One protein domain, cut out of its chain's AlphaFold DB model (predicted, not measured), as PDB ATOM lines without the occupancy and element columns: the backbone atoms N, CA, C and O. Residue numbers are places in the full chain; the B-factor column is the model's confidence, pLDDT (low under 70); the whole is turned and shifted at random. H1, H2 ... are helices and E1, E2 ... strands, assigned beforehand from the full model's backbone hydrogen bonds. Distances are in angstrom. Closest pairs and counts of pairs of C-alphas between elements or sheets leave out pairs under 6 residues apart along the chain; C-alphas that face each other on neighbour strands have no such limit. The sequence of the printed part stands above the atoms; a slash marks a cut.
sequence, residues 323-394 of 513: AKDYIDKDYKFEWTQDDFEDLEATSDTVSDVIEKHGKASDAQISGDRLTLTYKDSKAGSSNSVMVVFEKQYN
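AT A GLANCE: This is residues 323 to 394 of the 513 residues of an uncharacterized protein of Streptococcus criceti HS-6 (UniProt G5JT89). A small sheet of three antiparallel strands, E1, E2 and E3, forms a wall; H1 and H3 cover one face and the other face is bare. H2 sits off the sheet, beyond its edge strand E3, at the far side from H1. The printed part has 72 residues, with three named helices followed by three named strands along the chain, H1 H2 H3 E1 E2 E3, and the sheet order is E1 - E2 - E3. The class is mixed, helices and strands, and the strands form a meander, each the antiparallel neighbour of the one before. The whole is compact, with a radius of gyration of the C-alphas of 12.2 A, and elongated in outline, spanning 41 by 26 by 18 A.

HOW THE PARTS SIT: Along the printed part come H1, residues 323 to 326, H2, residues 337 to 341, H3, residues 350 to 357, E1, residues 362 to 366, E2, residues 369 to 375, and E3, residues 384 to 391. H1 is on the sheet at a height of 7.0 A, only just over E1 with 3 of its 4 C-alphas; the closest C-alphas of the two are those of Ala 323 and Ala 363, 5.4 A apart. H2 is not on the sheet, but only just, with 4 pairs of C-alphas within 10 A; its closest C-alpha to E3 is that of Phe 340, 8.0 A from that of Val 385. H3 is on the sheet, on the same face as H1, at a height of 10.5 A, only just over E2 and E3 with 3 C-alphas on each. It runs along the strands, at 7 degrees to E2 on the local plane, and its closest C-alpha pair with E3 is Val 350 and Phe 389, 7.3 A. H1 and H3 are only just apart, 8.2 A at the closest. E1 and E2 form a hairpin, antiparallel at 167 degrees, with N 364 and O 371 within hydrogen-bond range at 2.9 A. E2 and E3 form a hairpin at 165 degrees, with N 374 and O 385 at 2.8 A. In H2 and H3 every O i to N i+4 pair is within hydrogen-bond range; H1 is too short for such a pair.

IN THESE COORDINATES: H1 begins at C-alpha 323, (162.013, 214.673, 193.354), and is 5.7 A long from first to last C-alpha; H2 is 6.3 A. H3, 10.5 A, begins at C-alpha 350, (171.173, 207.674, 191.904). E1 is 13.7 A, E2 19.4 A and E3 23.1 A, ending at C-alpha 391, (171.420, 213.426, 183.296).

THE WHOLE: The two C-alphas farthest apart, those of Gly 380 and Asn 394, are 41.3 A apart. The printed part has no cut, and no link is long. The mean pLDDT of the printed part is 93.7, and no printed residue is under 70.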
ATOM      1  N   ALA A 323     161.083 214.503 192.239       88.38
ATOM      2  CA  ALA A 323     162.013 214.673 193.354       88.38
ATOM      3  C   ALA A 323     161.531 213.963 194.637       88.38
ATOM      4  O   ALA A 323     162.330 213.382 195.365       88.38
ATOM      5  N   LYS A 324     160.209 213.911 194.864       91.31
ATOM      6  CA  LYS A 324     159.588 213.220 196.009       91.31
ATOM      7  C   LYS A 324     159.847 211.713 196.036       91.31
ATOM      8  O   LYS A 324     159.735 211.117 197.104       91.31
ATOM      9  N   ASP A 325     160.195 211.099 194.906       92.75
ATOM     10  CA  ASP A 325     160.516 209.670 194.852       92.75
ATOM     11  C   ASP A 325     161.840 209.363 195.579       92.75
ATOM     12  O   ASP A 325     162.039 208.227 196.016       92.75
ATOM     13  N   TYR A 326     162.699 210.371 195.782       95.50
ATOM     14  CA  TYR A 326     164.030 210.268 196.390       95.50
ATOM     15  C   TYR A 326     164.126 210.794 197.828       95.50
ATOM     16  O   TYR A 326     165.223 210.815 198.380       95.50
ATOM     17  N   ILE A 327     163.004 211.205 198.434       96.81
ATOM     18  CA  ILE A 327     162.979 211.798 199.778       96.81
ATOM     19  C   ILE A 327     162.533 210.775 200.828       96.81
ATOM     20  O   ILE A 327     161.521 210.094 200.645       96.81
ATOM     21  N   ASP A 328     163.247 210.731 201.951       96.00
ATOM     22  CA  ASP A 328     162.775 210.211 203.233       96.00
ATOM     23  C   ASP A 328     162.779 211.342 204.273       96.00
ATOM     24  O   ASP A 328     163.788 212.000 204.509       96.00
ATOM     25  N   LYS A 329     161.619 211.591 204.884       90.81
ATOM     26  CA  LYS A 329     161.439 212.664 205.874       90.81
ATOM     27  C   LYS A 329     161.929 212.278 207.264       90.81
ATOM     28  O   LYS A 329     162.202 213.169 208.062       90.81
ATOM     29  N   ASP A 330     162.016 210.979 207.530       92.94
ATOM     30  CA  ASP A 330     162.465 210.414 208.799       92.94
ATOM     31  C   ASP A 330     163.930 209.935 208.702       92.94
ATOM     32  O   ASP A 330     164.406 209.187 209.564       92.94
ATOM     33  N   TYR A 331     164.647 210.391 207.659       94.31
ATOM     34  CA  TYR A 331     166.052 210.090 207.402       94.31
ATOM     35  C   TYR A 331     166.937 210.377 208.622       94.31
ATOM     36  O   TYR A 331     166.823 211.413 209.286       94.31
ATOM     37  N   LYS A 332     167.867 209.458 208.884       94.62
ATOM     38  CA  LYS A 332     168.882 209.573 209.930       94.62
ATOM     39  C   LYS A 332     170.239 209.687 209.269       94.62
ATOM     40  O   LYS A 332     170.590 208.859 208.440       94.62
ATOM     41  N   PHE A 333     170.991 210.714 209.646       95.44
ATOM     42  CA  PHE A 333     172.318 210.936 209.097       95.44
ATOM     43  C   PHE A 333     173.293 209.866 209.592       95.44
ATOM     44  O   PHE A 333     173.591 209.807 210.787       95.44
ATOM     45  N   GLU A 334     173.755 209.047 208.651       94.44
ATOM     46  CA  GLU A 334     174.651 207.903 208.872       94.44
ATOM     47  C   GLU A 334     175.942 207.988 208.028       94.44
ATOM     48  O   GLU A 334     176.791 207.117 208.158       94.44
ATOM     49  N   TRP A 335     176.117 209.043 207.216       97.62
ATOM     50  CA  TRP A 335     177.330 209.273 206.417       97.62
ATOM     51  C   TRP A 335     178.571 209.539 207.282       97.62
ATOM     52  O   TRP A 335     178.524 210.324 208.236       97.62
ATOM     53  N   THR A 336     179.696 208.976 206.860       96.19
ATOM     54  CA  THR A 336     181.062 209.260 207.325       96.19
ATOM     55  C   THR A 336     181.870 210.017 206.257       96.19
ATOM     56  O   THR A 336     181.359 210.279 205.167       96.19
ATOM     57  N   GLN A 337     183.117 210.402 206.568       95.81
ATOM     58  CA  GLN A 337     184.038 210.958 205.562       95.81
ATOM     59  C   GLN A 337     184.417 209.883 204.536       95.81
ATOM     60  O   GLN A 337     184.241 210.117 203.347       95.81
ATOM     61  N   ASP A 338     184.778 208.683 204.997       96.06
ATOM     62  CA  ASP A 338     185.074 207.503 204.179       96.06
ATOM     63  C   ASP A 338     183.947 207.208 203.161       96.06
ATOM     64  O   ASP A 338     184.212 207.041 201.975       96.06
ATOM     65  N   ASP A 339     182.672 207.248 203.581       97.19
ATOM     66  CA  ASP A 339     181.510 207.067 202.682       97.19
ATOM     67  C   ASP A 339     181.445 208.106 201.545       97.19
ATOM     68  O   ASP A 339     180.892 207.834 200.478       97.19
ATOM     69  N   PHE A 340     181.942 209.320 201.792       97.56
ATOM     70  CA  PHE A 340     181.998 210.400 200.809       97.56
ATOM     71  C   PHE A 340     183.246 210.305 199.918       97.56
ATOM     72  O   PHE A 340     183.186 210.703 198.756       97.56
ATOM     73  N   GLU A 341     184.352 209.773 200.442       95.56
ATOM     74  CA  GLU A 341     185.573 209.477 199.685       95.56
ATOM     75  C   GLU A 341     185.385 208.293 198.718       95.56
ATOM     76  O   GLU A 341     185.910 208.319 197.608       95.56
ATOM     77  N   ASP A 342     184.549 207.318 199.085       95.69
ATOM     78  CA  ASP A 342     184.144 206.159 198.271       95.69
ATOM     79  C   ASP A 342     183.161 206.495 197.114       95.69
ATOM     80  O   ASP A 342     182.597 205.585 196.491       95.69
ATOM     81  N   LEU A 343     182.902 207.781 196.828       95.69
ATOM     82  CA  LEU A 343     181.998 208.227 195.758       95.69
ATOM     83  C   LEU A 343     182.705 208.373 194.402       95.69
ATOM     84  O   LEU A 343     183.610 209.187 194.227       95.69
ATOM     85  N   GLU A 344     182.201 207.683 193.378       90.81
ATOM     86  CA  GLU A 344     182.768 207.736 192.028       90.81
ATOM     87  C   GLU A 344     182.043 208.759 191.135       90.81
ATOM     88  O   GLU A 344     181.085 208.451 190.420       90.81
ATOM     89  N   ALA A 345     182.546 209.992 191.122       84.25
ATOM     90  CA  ALA A 345     181.942 211.184 190.516       84.25
ATOM     91  C   ALA A 345     181.551 211.144 189.018       84.25
ATOM     92  O   ALA A 345     180.917 212.083 188.541       84.25
ATOM     93  N   THR A 346     181.903 210.097 188.265       82.94
ATOM     94  CA  THR A 346     181.506 209.899 186.851       82.94
ATOM     95  C   THR A 346     180.942 208.499 186.556       82.94
ATOM     96  O   THR A 346     180.668 208.162 185.400       82.94
ATOM     97  N   SER A 347     180.735 207.690 187.597       89.44
ATOM     98  CA  SER A 347     180.374 206.267 187.528       89.44
ATOM     99  C   SER A 347     179.132 205.979 188.376       89.44
ATOM    100  O   SER A 347     178.144 205.445 187.853       89.44
ATOM    101  N   ASP A 348     179.141 206.439 189.633       94.50
ATOM    102  CA  ASP A 348     178.049 206.278 190.589       94.50
ATOM    103  C   ASP A 348     176.756 206.908 190.088       94.50
ATOM    104  O   ASP A 348     176.721 207.956 189.433       94.50
ATOM    105  N   THR A 349     175.642 206.270 190.425       96.25
ATOM    106  CA  THR A 349     174.318 206.714 190.013       96.25
ATOM    107  C   THR A 349     173.376 206.843 191.185       96.25
ATOM    108  O   THR A 349     173.646 206.429 192.308       96.25
ATOM    109  N   VAL A 350     172.222 207.442 190.907       96.56
ATOM    110  CA  VAL A 350     171.173 207.674 191.904       96.56
ATOM    111  C   VAL A 350     170.749 206.377 192.590       96.56
ATOM    112  O   VAL A 350     170.393 206.403 193.760       96.56
ATOM    113  N   SER A 351     170.789 205.245 191.878       94.62
ATOM    114  CA  SER A 351     170.505 203.940 192.475       94.62
ATOM    115  C   SER A 351     171.595 203.506 193.449       94.62
ATOM    116  O   SER A 351     171.254 203.067 194.536       94.62
ATOM    117  N   ASP A 352     172.867 203.665 193.089       96.25
ATOM    118  CA  ASP A 352     174.005 203.157 193.866       96.25
ATOM    119  C   ASP A 352     174.140 203.926 195.195       96.25
ATOM    120  O   ASP A 352     174.236 203.330 196.267       96.25
ATOM    121  N   VAL A 353     173.996 205.258 195.151       96.94
ATOM    122  CA  VAL A 353     173.992 206.110 196.355       96.94
ATOM    123  C   VAL A 353     172.766 205.845 197.242       96.94
ATOM    124  O   VAL A 353     172.886 205.848 198.467       96.94
ATOM    125  N   ILE A 354     171.589 205.572 196.661       96.31
ATOM    126  CA  ILE A 354     170.376 205.243 197.437       96.31
ATOM    127  C   ILE A 354     170.409 203.809 197.985       96.31
ATOM    128  O   ILE A 354     169.804 203.548 199.024       96.31
ATOM    129  N   GLU A 355     171.106 202.881 197.332       95.50
ATOM    130  CA  GLU A 355     171.323 201.523 197.838       95.50
ATOM    131  C   GLU A 355     172.257 201.525 199.056       95.50
ATOM    132  O   GLU A 355     171.954 200.849 200.039       95.50
ATOM    133  N   LYS A 356     173.324 202.341 199.033       95.00
ATOM    134  CA  LYS A 356     174.247 202.528 200.166       95.00
ATOM    135  C   LYS A 356     173.641 203.359 201.313       95.00
ATOM    136  O   LYS A 356     173.591 202.892 202.445       95.00
ATOM    137  N   HIS A 357     173.165 204.578 201.033       95.31
ATOM    138  CA  HIS A 357     172.825 205.588 202.059       95.31
ATOM    139  C   HIS A 357     171.324 205.880 202.183       95.31
ATOM    140  O   HIS A 357     170.917 206.804 202.892       95.31
ATOM    141  N   GLY A 358     170.480 205.117 201.487       95.75
ATOM    142  CA  GLY A 358     169.040 205.332 201.474       95.75
ATOM    143  C   GLY A 358     168.615 206.603 200.734       95.75
ATOM    144  O   GLY A 358     169.369 207.260 200.012       95.75
ATOM    145  N   LYS A 359     167.339 206.951 200.903       96.94
ATOM    146  CA  LYS A 359     166.764 208.181 200.351       96.94
ATOM    147  C   LYS A 359     167.224 209.401 201.144       96.94
ATOM    148  O   LYS A 359     167.444 209.324 202.347       96.94
ATOM    149  N   ALA A 360     167.323 210.531 200.460       97.81
ATOM    150  CA  ALA A 360     167.834 211.768 201.029       97.81
ATOM    151  C   ALA A 360     166.788 212.501 201.879       97.81
ATOM    152  O   ALA A 360     165.586 212.341 201.680       97.81
ATOM    153  N   SER A 361     167.239 213.361 202.795       97.44
ATOM    154  CA  SER A 361     166.338 214.203 203.601       97.44
ATOM    155  C   SER A 361     165.632 215.299 202.787       97.44
ATOM    156  O   SER A 361     164.519 215.704 203.120       97.44
ATOM    157  N   ASP A 362     166.253 215.750 201.696       97.12
ATOM    158  CA  ASP A 362     165.657 216.605 200.667       97.12
ATOM    159  C   ASP A 362     166.166 216.189 199.280       97.12
ATOM    160  O   ASP A 362     167.258 215.632 199.141       97.12
ATOM    161  N   ALA A 363     165.375 216.464 198.244       97.19
ATOM    162  CA  ALA A 363     165.757 216.225 196.860       97.19
ATOM    163  C   ALA A 363     165.142 217.276 195.935       97.19
ATOM    164  O   ALA A 363     163.980 217.662 196.080       97.19
ATOM    165  N   GLN A 364     165.908 217.703 194.934       95.25
ATOM    166  CA  GLN A 364     165.522 218.753 193.993       95.25
ATOM    167  C   GLN A 364     165.876 218.341 192.564       95.25
ATOM    168  O   GLN A 364     166.962 217.825 192.312       95.25
ATOM    169  N   ILE A 365     164.963 218.571 191.617       92.12
ATOM    170  CA  ILE A 365     165.176 218.306 190.187       92.12
ATOM    171  C   ILE A 365     164.958 219.602 189.415       92.12
ATOM    172  O   ILE A 365     163.901 220.222 189.524       92.12
ATOM    173  N   SER A 366     165.945 219.982 188.606       87.25
ATOM    174  CA  SER A 366     165.899 221.146 187.724       87.25
ATOM    175  C   SER A 366     166.485 220.781 186.362       87.25
ATOM    176  O   SER A 366     167.702 220.737 186.180       87.25
ATOM    177  N   GLY A 367     165.608 220.509 185.391       86.94
ATOM    178  CA  GLY A 367     166.001 220.080 184.048       86.94
ATOM    179  C   GLY A 367     166.754 218.747 184.073       86.94
ATOM    180  O   GLY A 367     166.202 217.728 184.487       86.94
ATOM    181  N   ASP A 368     168.012 218.776 183.640       91.44
ATOM    182  CA  ASP A 368     168.911 217.617 183.602       91.44
ATOM    183  C   ASP A 368     169.752 217.456 184.887       91.44
ATOM    184  O   ASP A 368     170.601 216.571 184.948       91.44
ATOM    185  N   ARG A 369     169.510 218.258 185.935       94.38
ATOM    186  CA  ARG A 369     170.183 218.147 187.240       94.38
ATOM    187  C   ARG A 369     169.241 217.605 188.313       94.38
ATOM    188  O   ARG A 369     168.165 218.161 188.533       94.38
ATOM    189  N   LEU A 370     169.679 216.563 189.017       96.94
ATOM    190  CA  LEU A 370     169.117 216.102 190.289       96.94
ATOM    191  C   LEU A 370     170.109 216.457 191.403       96.94
ATOM    192  O   LEU A 370     171.321 216.393 191.222       96.94
ATOM    193  N   THR A 371     169.613 216.849 192.565       98.25
ATOM    194  CA  THR A 371     170.424 217.078 193.763       98.25
ATOM    195  C   THR A 371     169.752 216.377 194.931       98.25
ATOM    196  O   THR A 371     168.546 216.532 195.123       98.25
ATOM    197  N   LEU A 372     170.524 215.576 195.661       98.50
ATOM    198  CA  LEU A 372     170.107 214.883 196.874       98.50
ATOM    199  C   LEU A 372     170.860 215.490 198.056       98.50
ATOM    200  O   LEU A 372     172.079 215.647 197.992       98.50
ATOM    201  N   THR A 373     170.137 215.804 199.127       98.38
ATOM    202  CA  THR A 373     170.701 216.404 200.339       98.38
ATOM    203  C   THR A 373     170.366 215.536 201.543       98.38
ATOM    204  O   THR A 373     169.205 215.393 201.937       98.38
ATOM    205  N   TYR A 374     171.399 214.976 202.152       98.31
ATOM    206  CA  TYR A 374     171.371 214.183 203.371       98.31
ATOM    207  C   TYR A 374     171.821 215.080 204.522       98.31
ATOM    208  O   TYR A 374     172.960 215.533 204.533       98.31
ATOM    209  N   LYS A 375     170.943 215.388 205.477       96.50
ATOM    210  CA  LYS A 375     171.240 216.323 206.569       96.50
ATOM    211  C   LYS A 375     170.899 215.725 207.928       96.50
ATOM    212  O   LYS A 375     169.847 215.111 208.091       96.50
ATOM    213  N   ASP A 376     171.766 215.948 208.912       95.81
ATOM    214  CA  ASP A 376     171.475 215.618 210.304       95.81
ATOM    215  C   ASP A 376     170.430 216.586 210.878       95.81
ATOM    216  O   ASP A 376     170.576 217.810 210.828       95.81
ATOM    217  N   SER A 377     169.349 216.030 211.419       91.06
ATOM    218  CA  SER A 377     168.259 216.785 212.041       91.06
ATOM    219  C   SER A 377     168.540 217.158 213.504       91.06
ATOM    220  O   SER A 377     167.771 217.914 214.102       91.06
ATOM    221  N   LYS A 378     169.641 216.665 214.095       90.19
ATOM    222  CA  LYS A 378     170.055 217.007 215.464       90.19
ATOM    223  C   LYS A 378     170.351 218.504 215.600       90.19
ATOM    224  O   LYS A 378     171.120 219.088 214.838       90.19
ATOM    225  N   ALA A 379     169.779 219.125 216.629       84.19
ATOM    226  CA  ALA A 379     169.950 220.550 216.893       84.19
ATOM    227  C   ALA A 379     171.423 220.911 217.164       84.19
ATOM    228  O   ALA A 379     172.016 220.447 218.135       84.19
ATOM    229  N   GLY A 380     171.990 221.787 216.330       80.31
ATOM    230  CA  GLY A 380     173.394 222.203 216.413       80.31
ATOM    231  C   GLY A 380     174.384 221.292 215.682       80.31
ATOM    232  O   GLY A 380     175.567 221.604 215.698       80.31
ATOM    233  N   SER A 381     173.924 220.218 215.033       87.75
ATOM    234  CA  SER A 381     174.759 219.454 214.103       87.75
ATOM    235  C   SER A 381     174.913 220.223 212.792       87.75
ATOM    236  O   SER A 381     173.930 220.742 212.253       87.75
ATOM    237  N   SER A 382     176.137 220.275 212.273       86.88
ATOM    238  CA  SER A 382     176.441 220.827 210.949       86.88
ATOM    239  C   SER A 382     176.588 219.727 209.889       86.88
ATOM    240  O   SER A 382     176.867 220.032 208.732       86.88
ATOM    241  N   ASN A 383     176.385 218.462 210.272       96.62
ATOM    242  CA  ASN A 383     176.518 217.293 209.405       96.62
ATOM    243  C   ASN A 383     175.548 217.346 208.212       96.62
ATOM    244  O   ASN A 383     174.322 217.305 208.379       96.62
ATOM    245  N   SER A 384     176.099 217.404 207.000       97.94
ATOM    246  CA  SER A 384     175.337 217.306 205.757       97.94
ATOM    247  C   SER A 384     176.189 216.832 204.587       97.94
ATOM    248  O   SER A 384     177.305 217.309 204.421       97.94
ATOM    249  N   VAL A 385     175.617 215.992 203.728       98.69
ATOM    250  CA  VAL A 385     176.166 215.601 202.425       98.69
ATOM    251  C   VAL A 385     175.176 216.019 201.342       98.69
ATOM    252  O   VAL A 385     173.994 215.675 201.395       98.69
ATOM    253  N   MET A 386     175.650 216.761 200.349       98.56
ATOM    254  CA  MET A 386     174.917 217.120 199.143       98.56
ATOM    255  C   MET A 386     175.626 216.502 197.941       98.56
ATOM    256  O   MET A 386     176.777 216.829 197.660       98.56
ATOM    257  N   VAL A 387     174.920 215.657 197.196       98.50
ATOM    258  CA  VAL A 387     175.418 215.059 195.951       98.50
ATOM    259  C   VAL A 387     174.553 215.483 194.771       98.50
ATOM    260  O   VAL A 387     173.322 215.573 194.856       98.50
ATOM    261  N   VAL A 388     175.206 215.778 193.652       98.00
ATOM    262  CA  VAL A 388     174.583 216.305 192.440       98.00
ATOM    263  C   VAL A 388     174.795 215.324 191.301       98.00
ATOM    264  O   VAL A 388     175.924 214.941 191.004       98.00
ATOM    265  N   PHE A 389     173.712 214.982 190.611       97.38
ATOM    266  CA  PHE A 389     173.730 214.104 189.451       97.38
ATOM    267  C   PHE A 389     173.339 214.878 188.190       97.38
ATOM    268  O   PHE A 389     172.309 215.562 188.174       97.38
ATOM    269  N   GLU A 390     174.109 214.709 187.115       94.44
ATOM    270  CA  GLU A 390     173.749 215.171 185.774       94.44
ATOM    271  C   GLU A 390     173.151 214.026 184.944       94.44
ATOM    272  O   GLU A 390     173.590 212.869 184.976       94.44
ATOM    273  N   LYS A 391     172.113 214.354 184.178       91.50
ATOM    274  CA  LYS A 391     171.420 213.426 183.296       91.50
ATOM    275  C   LYS A 391     172.197 213.246 181.998       91.50
ATOM    276  O   LYS A 391     172.286 214.137 181.155       91.50
ATOM    277  N   GLN A 392     172.710 212.041 181.817       90.12
ATOM    278  CA  GLN A 392     173.459 211.637 180.638       90.12
ATOM    279  C   GLN A 392     172.544 211.480 179.412       90.12
ATOM    280  O   GLN A 392     171.322 211.368 179.526       90.12
ATOM    281  N   TYR A 393     173.129 211.417 178.210       77.75
ATOM    282  CA  TYR A 393     172.378 211.280 176.947       77.75
ATOM    283  C   TYR A 393     171.452 210.045 176.906       77.75
ATOM    284  O   TYR A 393     170.387 210.079 176.292       77.75
ATOM    285  N   ASN A 394     171.822 208.964 177.599       81.62
ATOM    286  CA  ASN A 394     171.000 207.757 177.748       81.62
ATOM    287  C   ASN A 394     169.807 207.926 178.724       81.62
ATOM    288  O   ASN A 394     169.044 206.984 178.924       81.62
TER     289      ASN A 394